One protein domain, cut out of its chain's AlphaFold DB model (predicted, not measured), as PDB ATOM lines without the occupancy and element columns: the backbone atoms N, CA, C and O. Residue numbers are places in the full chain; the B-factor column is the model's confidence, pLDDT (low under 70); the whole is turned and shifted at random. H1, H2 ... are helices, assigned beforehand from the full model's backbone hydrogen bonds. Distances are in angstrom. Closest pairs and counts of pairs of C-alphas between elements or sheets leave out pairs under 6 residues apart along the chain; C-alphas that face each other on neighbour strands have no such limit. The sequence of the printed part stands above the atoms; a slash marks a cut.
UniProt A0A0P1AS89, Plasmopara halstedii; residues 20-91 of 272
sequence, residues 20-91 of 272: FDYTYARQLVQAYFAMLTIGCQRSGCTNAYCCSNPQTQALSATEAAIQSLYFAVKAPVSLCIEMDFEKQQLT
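This is residues 20 to 91 of the 272 residues of a protein of Plasmopara halstedii (UniProt A0A0P1AS89). What shape appears? Helices H1 and H2 cross as an X, residues 38 to 60 loop beyond one end of H1, and H3 stays apart. What builds it? The printed part, 72 residues with named helices H1, H2, H3 in order, is all helix and compact, with radius of gyration of the C-alphas 11.7 A and spans 35 by 28 by 21 A.

Which helices meet? H1, residues 20 to 37, touches H2, residues 61 to 74, opposite ways at a steep tilt of 47 degrees; the closest C-alphas, of Tyr 32 and Ser 68, are 4.8 A apart. H3, residues 86 to 91, is apart from both. What of backbones? Every O i to N i+4 pair is within hydrogen-bond range in H1 and H2, 0 of 2 in H3, beside 1 of 3 O i to N i+3 pairs.

Where does H1 begin? It begins at C-alpha 20, (15.230, -11.394, 2.733), and is 25.6 A long. Where does H3 end? It ends at C-alpha 91, (17.597, 3.490, -17.236).

Any cut? The printed part has no cut; both links are long. Low confidence? Residues 81 to 91 have pLDDT under 70.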
ATOM      1  N   PHE A  20      15.387 -10.502   3.878       91.25
ATOM      2  CA  PHE A  20      15.230 -11.394   2.733       91.25
ATOM      3  C   PHE A  20      13.793 -11.377   2.184       91.25
ATOM      4  O   PHE A  20      13.613 -11.130   0.990       91.25
ATOM      5  N   ASP A  21      12.780 -11.526   3.045       90.50
ATOM      6  CA  ASP A  21      11.361 -11.483   2.652       90.50
ATOM      7  C   ASP A  21      11.005 -10.151   1.978       90.50
ATOM      8  O   ASP A  21      10.316 -10.126   0.955       90.50
ATOM      9  N   TYR A  22      11.537  -9.038   2.498       92.25
ATOM     10  CA  TYR A  22      11.377  -7.720   1.882       92.25
ATOM     11  C   TYR A  22      12.034  -7.639   0.493       92.25
ATOM     12  O   TYR A  22      11.413  -7.141  -0.450       92.25
ATOM     13  N   THR A  23      13.267  -8.138   0.328       93.12
ATOM     14  CA  THR A  23      13.926  -8.141  -0.992       93.12
ATOM     15  C   THR A  23      13.209  -9.035  -2.001       93.12
ATOM     16  O   THR A  23      13.015  -8.608  -3.141       93.12
ATOM     17  N   TYR A  24      12.736 -10.211  -1.579       92.75
ATOM     18  CA  TYR A  24      11.944 -11.118  -2.407       92.75
ATOM     19  C   TYR A  24      10.619 -10.472  -2.836       92.75
ATOM     20  O   TYR A  24      10.321 -10.408  -4.029       92.75
ATOM     21  N   ALA A  25       9.859  -9.902  -1.894       93.25
ATOM     22  CA  ALA A  25       8.602  -9.217  -2.193       93.25
ATOM     23  C   ALA A  25       8.804  -8.020  -3.142       93.25
ATOM     24  O   ALA A  25       8.025  -7.836  -4.080       93.25
ATOM     25  N   ARG A  26       9.878  -7.235  -2.957       94.31
ATOM     26  CA  ARG A  26      10.241  -6.133  -3.864       94.31
ATOM     27  C   ARG A  26      10.546  -6.638  -5.279       94.31
ATOM     28  O   ARG A  26      10.026  -6.069  -6.237       94.31
ATOM     29  N   GLN A  27      11.353  -7.693  -5.413       94.12
ATOM     30  CA  GLN A  27      11.672  -8.301  -6.711       94.12
ATOM     31  C   GLN A  27      10.418  -8.864  -7.395       94.12
ATOM     32  O   GLN A  27      10.219  -8.627  -8.584       94.12
ATOM     33  N   LEU A  28       9.532  -9.532  -6.650       93.56
ATOM     34  CA  LEU A  28       8.285 -10.100  -7.169       93.56
ATOM     35  C   LEU A  28       7.310  -9.018  -7.672       93.56
ATOM     36  O   LEU A  28       6.763  -9.135  -8.770       93.56
ATOM     37  N   VAL A  29       7.135  -7.926  -6.921       95.81
ATOM     38  CA  VAL A  29       6.329  -6.771  -7.362       95.81
ATOM     39  C   VAL A  29       6.951  -6.101  -8.593       95.81
ATOM     40  O   VAL A  29       6.226  -5.760  -9.530       95.81
ATOM     41  N   GLN A  30       8.280  -5.952  -8.642       95.31
ATOM     42  CA  GLN A  30       8.974  -5.423  -9.821       95.31
ATOM     43  C   GLN A  30       8.803  -6.342 -11.044       95.31
ATOM     44  O   GLN A  30       8.581  -5.846 -12.149       95.31
ATOM     45  N   ALA A  31       8.835  -7.665 -10.854       94.00
ATOM     46  CA  ALA A  31       8.623  -8.655 -11.906       94.00
ATOM     47  C   ALA A  31       7.233  -8.534 -12.539       94.00
ATOM     48  O   ALA A  31       7.123  -8.397 -13.760       94.00
ATOM     49  N   TYR A  32       6.179  -8.505 -11.719       95.75
ATOM     50  CA  TYR A  32       4.821  -8.296 -12.217       95.75
ATOM     51  C   TYR A  32       4.664  -6.923 -12.881       95.75
ATOM     52  O   TYR A  32       4.082  -6.837 -13.959       95.75
ATOM     53  N   PHE A  33       5.225  -5.857 -12.300       96.25
ATOM     54  CA  PHE A  33       5.144  -4.515 -12.882       96.25
ATOM     55  C   PHE A  33       5.795  -4.439 -14.270       96.25
ATOM     56  O   PHE A  33       5.196  -3.909 -15.208       96.25
ATOM     57  N   ALA A  34       6.991  -5.009 -14.433       94.88
ATOM     58  CA  ALA A  34       7.686  -5.042 -15.715       94.88
ATOM     59  C   ALA A  34       6.967  -5.950 -16.737       94.88
ATOM     60  O   ALA A  34       6.858  -5.581 -17.906       94.88
ATOM     61  N   MET A  35       6.385  -7.076 -16.306       94.69
ATOM     62  CA  MET A  35       5.550  -7.939 -17.158       94.69
ATOM     63  C   MET A  35       4.274  -7.233 -17.661       94.69
ATOM     64  O   MET A  35       3.857  -7.463 -18.797       94.69
ATOM     65  N   LEU A  36       3.681  -6.360 -16.838       95.12
ATOM     66  CA  LEU A  36       2.464  -5.595 -17.148       95.12
ATOM     67  C   LEU A  36       2.714  -4.330 -17.988       95.12
ATOM     68  O   LEU A  36       1.781  -3.847 -18.622       95.12
ATOM     69  N   THR A  37       3.937  -3.785 -17.993       95.25
ATOM     70  CA  THR A  37       4.267  -2.506 -18.668       95.25
ATOM     71  C   THR A  37       5.185  -2.640 -19.883       95.25
ATOM     72  O   THR A  37       5.065  -1.857 -20.819       95.25
ATOM     73  N   ILE A  38       6.101  -3.611 -19.877       93.81
ATOM     74  CA  ILE A  38       7.022  -3.915 -20.987       93.81
ATOM     75  C   ILE A  38       6.674  -5.284 -21.585       93.81
ATOM     76  O   ILE A  38       6.650  -5.466 -22.801       93.81
ATOM     77  N   GLY A  39       6.364  -6.247 -20.715       92.94
ATOM     78  CA  GLY A  39       6.189  -7.642 -21.094       92.94
ATOM     79  C   GLY A  39       7.509  -8.344 -21.425       92.94
ATOM     80  O   GLY A  39       8.595  -7.780 -21.307       92.94
ATOM     81  N   CYS A  40       7.407  -9.614 -21.812       92.38
ATOM     82  CA  CYS A  40       8.551 -10.501 -22.037       92.38
ATOM     83  C   CYS A  40       9.160 -10.420 -23.444       92.38
ATOM     84  O   CYS A  40      10.016 -11.232 -23.776       92.38
ATOM     85  N   GLN A  41       8.702  -9.492 -24.292       90.31
ATOM     86  CA  GLN A  41       9.222  -9.224 -25.645       90.31
ATOM     87  C   GLN A  41       9.113 -10.400 -26.647       90.31
ATOM     88  O   GLN A  41       9.448 -10.242 -27.819       90.31
ATOM     89  N   ARG A  42       8.576 -11.558 -26.237       90.62
ATOM     90  CA  ARG A  42       8.276 -12.702 -27.113       90.62
ATOM     91  C   ARG A  42       7.005 -12.428 -27.929       90.62
ATOM     92  O   ARG A  42       5.949 -12.167 -27.359       90.62
ATOM     93  N   SER A  43       7.089 -12.571 -29.253       88.81
ATOM     94  CA  SER A  43       6.001 -12.287 -30.213       88.81
ATOM     95  C   SER A  43       4.777 -13.209 -30.114       88.81
ATOM     96  O   SER A  43       3.707 -12.856 -30.598       88.81
ATOM     97  N   GLY A  44       4.923 -14.382 -29.491       90.62
ATOM     98  CA  GLY A  44       3.857 -15.363 -29.259       90.62
ATOM     99  C   GLY A  44       3.504 -15.533 -27.780       90.62
ATOM    100  O   GLY A  44       3.346 -16.662 -27.318       90.62
ATOM    101  N   CYS A  45       3.463 -14.449 -26.998       92.75
ATOM    102  CA  CYS A  45       3.162 -14.541 -25.569       92.75
ATOM    103  C   CYS A  45       1.699 -14.948 -25.315       92.75
ATOM    104  O   CYS A  45       0.776 -14.221 -25.666       92.75
ATOM    105  N   THR A  46       1.490 -16.088 -24.652       93.81
ATOM    106  CA  THR A  46       0.162 -16.635 -24.305       93.81
ATOM    107  C   THR A  46      -0.367 -16.176 -22.941       93.81
ATOM    108  O   THR A  46      -1.485 -16.518 -22.563       93.81
ATOM    109  N   ASN A  47       0.417 -15.417 -22.168       93.31
ATOM    110  CA  ASN A  47       0.021 -14.957 -20.839       93.31
ATOM    111  C   ASN A  47      -0.971 -13.788 -20.948       93.31
ATOM    112  O   ASN A  47      -0.621 -12.723 -21.450       93.31
ATOM    113  N   ALA A  48      -2.194 -13.969 -20.443       93.56
ATOM    114  CA  ALA A  48      -3.265 -12.966 -20.470       93.56
ATOM    115  C   ALA A  48      -2.939 -11.654 -19.719       93.56
ATOM    116  O   ALA A  48      -3.612 -10.647 -19.938       93.56
ATOM    117  N   TYR A  49      -1.906 -11.646 -18.872       93.75
ATOM    118  CA  TYR A  49      -1.478 -10.496 -18.066       93.75
ATOM    119  C   TYR A  49      -0.121  -9.914 -18.499       93.75
ATOM    120  O   TYR A  49       0.502  -9.167 -17.745       93.75
ATOM    121  N   CYS A  50       0.382 -10.268 -19.685       94.44
ATOM    122  CA  CYS A  50       1.664  -9.779 -20.188       94.44
ATOM    123  C   CYS A  50       1.467  -8.754 -21.310       94.44
ATOM    124  O   CYS A  50       0.790  -9.040 -22.292       94.44
ATOM    125  N   CYS A  51       2.137  -7.601 -21.226       94.50
ATOM    126  CA  CYS A  51       2.031  -6.533 -22.231       94.50
ATOM    127  C   CYS A  51       2.478  -6.953 -23.652       94.50
ATOM    128  O   CYS A  51       2.166  -6.270 -24.623       94.50
ATOM    129  N   SER A  52       3.203  -8.071 -23.792       94.00
ATOM    130  CA  SER A  52       3.613  -8.632 -25.093       94.00
ATOM    131  C   SER A  52       2.596  -9.610 -25.707       94.00
ATOM    132  O   SER A  52       2.856 -10.154 -26.776       94.00
ATOM    133  N   ASN A  53       1.461  -9.873 -25.050       94.44
ATOM    134  CA  ASN A  53       0.356 -10.646 -25.621       94.44
ATOM    135  C   ASN A  53      -0.596  -9.694 -26.379       94.44
ATOM    136  O   ASN A  53      -1.141  -8.781 -25.756       94.44
ATOM    137  N   PRO A  54      -0.861  -9.897 -27.687       90.56
ATOM    138  CA  PRO A  54      -1.730  -9.015 -28.475       90.56
ATOM    139  C   PRO A  54      -3.206  -9.014 -28.034       90.56
ATOM    140  O   PRO A  54      -3.965  -8.158 -28.481       90.56
ATOM    141  N   GLN A  55      -3.628  -9.951 -27.178       92.44
ATOM    142  CA  GLN A  55      -4.970  -9.975 -26.579       92.44
ATOM    143  C   GLN A  55      -5.059  -9.203 -25.251       92.44
ATOM    144  O   GLN A  55      -6.160  -8.964 -24.754       92.44
ATOM    145  N   THR A  56      -3.928  -8.823 -24.649       91.81
ATOM    146  CA  THR A  56      -3.896  -8.132 -23.355       91.81
ATOM    147  C   THR A  56      -4.104  -6.631 -23.544       91.81
ATOM    148  O   THR A  56      -3.382  -5.974 -24.291       91.81
ATOM    149  N   GLN A  57      -5.075  -6.058 -22.829       92.06
ATOM    150  CA  GLN A  57      -5.284  -4.611 -22.812       92.06
ATOM    151  C   GLN A  57      -4.071  -3.903 -22.187       92.06
ATOM    152  O   GLN A  57      -3.687  -4.205 -21.057       92.06
ATOM    153  N   ALA A  58      -3.510  -2.919 -22.894       90.94
ATOM    154  CA  ALA A  58      -2.451  -2.066 -22.362       90.94
ATOM    155  C   ALA A  58      -2.952  -1.268 -21.142       90.94
ATOM    156  O   ALA A  58      -3.962  -0.564 -21.218       90.94
ATOM    157  N   LEU A  59      -2.235  -1.380 -20.023       94.88
ATOM    158  CA  LEU A  59      -2.551  -0.721 -18.755       94.88
ATOM    159  C   LEU A  59      -1.763   0.584 -18.600       94.88
ATOM    160  O   LEU A  59      -0.622   0.689 -19.057       94.88
ATOM    161  N   SER A  60      -2.316   1.563 -17.880       96.81
ATOM    162  CA  SER A  60      -1.502   2.688 -17.408       96.81
ATOM    163  C   SER A  60      -0.499   2.228 -16.342       96.81
ATOM    164  O   SER A  60      -0.727   1.250 -15.627       96.81
ATOM    165  N   ALA A  61       0.599   2.972 -16.168       96.06
ATOM    166  CA  ALA A  61       1.599   2.669 -15.139       96.06
ATOM    167  C   ALA A  61       0.991   2.589 -13.720       96.06
ATOM    168  O   ALA A  61       1.392   1.748 -12.920       96.06
ATOM    169  N   THR A  62      -0.019   3.409 -13.414       97.69
ATOM    170  CA  THR A  62      -0.722   3.378 -12.122       97.69
ATOM    171  C   THR A  62      -1.527   2.088 -11.940       97.69
ATOM    172  O   THR A  62      -1.496   1.488 -10.867       97.69
ATOM    173  N   GLU A  63      -2.224   1.625 -12.979       97.56
ATOM    174  CA  GLU A  63      -2.994   0.374 -12.938       97.56
ATOM    175  C   GLU A  63      -2.075  -0.848 -12.880       97.56
ATOM    176  O   GLU A  63      -2.322  -1.758 -12.089       97.56
ATOM    177  N   ALA A  64      -0.979  -0.840 -13.644       96.94
ATOM    178  CA  ALA A  64       0.040  -1.884 -13.602       96.94
ATOM    179  C   ALA A  64       0.715  -1.984 -12.222       96.94
ATOM    180  O   ALA A  64       0.978  -3.090 -11.756       96.94
ATOM    181  N   ALA A  65       0.946  -0.859 -11.532       97.50
ATOM    182  CA  ALA A  65       1.453  -0.855 -10.156       97.50
ATOM    183  C   ALA A  65       0.433  -1.424  -9.152       97.50
ATOM    184  O   ALA A  65       0.793  -2.186  -8.257       97.50
ATOM    185  N   ILE A  66      -0.856  -1.106  -9.304       96.94
ATOM    186  CA  ILE A  66      -1.913  -1.675  -8.451       96.94
ATOM    187  C   ILE A  66      -2.053  -3.188  -8.694       96.94
ATOM    188  O   ILE A  66      -2.176  -3.957  -7.737       96.94
ATOM    189  N   GLN A  67      -1.993  -3.633  -9.953       95.88
ATOM    190  CA  GLN A  67      -2.057  -5.054 -10.301       95.88
ATOM    191  C   GLN A  67      -0.802  -5.829  -9.877       95.88
ATOM    192  O   GLN A  67      -0.936  -6.960  -9.412       95.88
ATOM    193  N   SER A  68       0.400  -5.247  -9.946       95.94
ATOM    194  CA  SER A  68       1.623  -5.942  -9.525       95.94
ATOM    195  C   SER A  68       1.654  -6.233  -8.022       95.94
ATOM    196  O   SER A  68       2.026  -7.340  -7.625       95.94
ATOM    197  N   LEU A  69       1.171  -5.302  -7.188       95.94
ATOM    198  CA  LEU A  69       0.938  -5.559  -5.762       95.94
ATOM    199  C   LEU A  69      -0.171  -6.602  -5.539       95.94
ATOM    200  O   LEU A  69      -0.057  -7.433  -4.641       95.94
ATOM    201  N   TYR A  70      -1.241  -6.587  -6.343       96.19
ATOM    202  CA  TYR A  70      -2.318  -7.576  -6.230       96.19
ATOM    203  C   TYR A  70      -1.831  -9.002  -6.537       96.19
ATOM    204  O   TYR A  70      -2.112  -9.917  -5.758       96.19
ATOM    205  N   PHE A  71      -1.065  -9.198  -7.615       94.56
ATOM    206  CA  PHE A  71      -0.534 -10.517  -7.976       94.56
ATOM    207  C   PHE A  71       0.492 -11.027  -6.958       94.56
ATOM    208  O   PHE A  71       0.409 -12.184  -6.551       94.56
ATOM    209  N   ALA A  72       1.376 -10.158  -6.454       93.31
ATOM    210  CA  ALA A  72       2.354 -10.522  -5.428       93.31
ATOM    211  C   ALA A  72       1.738 -10.941  -4.075       93.31
ATOM    212  O   ALA A  72       2.398 -11.635  -3.308       93.31
ATOM    213  N   VAL A  73       0.499 -10.528  -3.766       91.81
ATOM    214  CA  VAL A  73      -0.136 -10.758  -2.449       91.81
ATOM    215  C   VAL A  73      -1.322 -11.730  -2.490       91.81
ATOM    216  O   VAL A  73      -1.581 -12.403  -1.494       91.81
ATOM    217  N   LYS A  74      -2.090 -11.794  -3.589       87.62
ATOM    218  CA  LYS A  74      -3.393 -12.500  -3.617       87.62
ATOM    219  C   LYS A  74      -3.569 -13.531  -4.725       87.62
ATOM    220  O   LYS A  74      -4.397 -14.424  -4.571       87.62
ATOM    221  N   ALA A  75      -2.861 -13.385  -5.837       78.00
ATOM    222  CA  ALA A  75      -3.035 -14.230  -7.011       78.00
ATOM    223  C   ALA A  75      -1.711 -14.299  -7.787       78.00
ATOM    224  O   ALA A  75      -1.539 -13.534  -8.737       78.00
ATOM    225  N   PRO A  76      -0.760 -15.162  -7.382       78.69
ATOM    226  CA  PRO A  76       0.522 -15.278  -8.062       78.69
ATOM    227  C   PRO A  76       0.323 -15.843  -9.474       78.69
ATOM    228  O   PRO A  76       0.222 -17.050  -9.686       78.69
ATOM    229  N   VAL A  77       0.243 -14.941 -10.452       84.06
ATOM    230  CA  VAL A  77       0.218 -15.265 -11.882       84.06
ATOM    231  C   VAL A  77       1.582 -15.831 -12.285       84.06
ATOM    232  O   VAL A  77       2.615 -15.413 -11.753       84.06
ATOM    233  N   SER A  78       1.611 -16.759 -13.241       86.88
ATOM    234  CA  SER A  78       2.861 -17.231 -13.834       86.88
ATOM    235  C   SER A  78       3.611 -16.068 -14.490       86.88
ATOM    236  O   SER A  78       3.122 -15.430 -15.424       86.88
ATOM    237  N   LEU A  79       4.816 -15.779 -14.000       89.88
ATOM    238  CA  LEU A  79       5.702 -14.820 -14.650       89.88
ATOM    239  C   LEU A  79       6.157 -15.376 -16.002       89.88
ATOM    240  O   LEU A  79       6.458 -16.563 -16.136       89.88
ATOM    241  N   CYS A  80       6.265 -14.509 -17.004       88.12
ATOM    242  CA  CYS A  80       6.977 -14.850 -18.229       88.12
ATOM    243  C   CYS A  80       8.485 -14.853 -17.934       88.12
ATOM    244  O   CYS A  80       9.105 -13.794 -17.873       88.12
ATOM    245  N   ILE A  81       9.050 -16.041 -17.703       63.78
ATOM    246  CA  ILE A  81      10.449 -16.232 -17.295       63.78
ATOM    247  C   ILE A  81      11.394 -15.931 -18.472       63.78
ATOM    248  O   ILE A  81      11.727 -16.823 -19.248       63.78
ATOM    249  N   GLU A  82      11.740 -14.650 -18.610       60.91
ATOM    250  CA  GLU A  82      12.897 -14.062 -19.312       60.91
ATOM    251  C   GLU A  82      12.816 -12.534 -19.131       60.91
ATOM    252  O   GLU A  82      12.280 -11.810 -19.966       60.91
ATOM    253  N   MET A  83      13.279 -12.042 -17.979       55.34
ATOM    254  CA  MET A  83      13.345 -10.608 -17.679       55.34
ATOM    255  C   MET A  83      14.734 -10.281 -17.131       55.34
ATOM    256  O   MET A  83      15.057 -10.630 -15.998       55.34
ATOM    257  N   ASP A  84      15.547  -9.587 -17.928       52.56
ATOM    258  CA  ASP A  84      16.879  -9.108 -17.536       52.56
ATOM    259  C   ASP A  84      16.761  -7.942 -16.535       52.56
ATOM    260  O   ASP A  84      16.886  -6.767 -16.900       52.56
ATOM    261  N   PHE A  85      16.495  -8.251 -15.261       54.72
ATOM    262  CA  PHE A  85      16.230  -7.258 -14.205       54.72
ATOM    263  C   PHE A  85      17.318  -6.184 -14.051       54.72
ATOM    264  O   PHE A  85      17.021  -5.056 -13.652       54.72
ATOM    265  N   GLU A  86      18.563  -6.499 -14.409       49.19
ATOM    266  CA  GLU A  86      19.700  -5.577 -14.336       49.19
ATOM    267  C   GLU A  86      19.526  -4.337 -15.230       49.19
ATOM    268  O   GLU A  86      19.943  -3.237 -14.860       49.19
ATOM    269  N   LYS A  87      18.848  -4.474 -16.381       49.00
ATOM    270  CA  LYS A  87      18.754  -3.402 -17.389       49.00
ATOM    271  C   LYS A  87      17.852  -2.237 -16.962       49.00
ATOM    272  O   LYS A  87      18.059  -1.120 -17.430       49.00
ATOM    273  N   GLN A  88      16.893  -2.452 -16.053       50.56
ATOM    274  CA  GLN A  88      15.973  -1.391 -15.616       50.56
ATOM    275  C   GLN A  88      16.611  -0.375 -14.659       50.56
ATOM    276  O   GLN A  88      16.363   0.824 -14.819       50.56
ATOM    277  N   GLN A  89      17.451  -0.812 -13.708       48.78
ATOM    278  CA  GLN A  89      18.073   0.113 -12.744       48.78
ATOM    279  C   GLN A  89      18.980   1.141 -13.440       48.78
ATOM    280  O   GLN A  89      19.036   2.293 -13.014       48.78
ATOM    281  N   LEU A  90      19.606   0.767 -14.563       43.81
ATOM    282  CA  LEU A  90      20.452   1.670 -15.346       43.81
ATOM    283  C   LEU A  90      19.650   2.805 -16.021       43.81
ATOM    284  O   LEU A  90      20.124   3.940 -16.105       43.81
ATOM    285  N   THR A  91      18.419   2.530 -16.471       40.09
ATOM    286  CA  THR A  91      17.597   3.490 -17.236       40.09
ATOM    287  C   THR A  91      16.931   4.597 -16.417       40.09
ATOM    288  O   THR A  91      16.615   5.640 -16.995       40.09
TER     289      THR A  91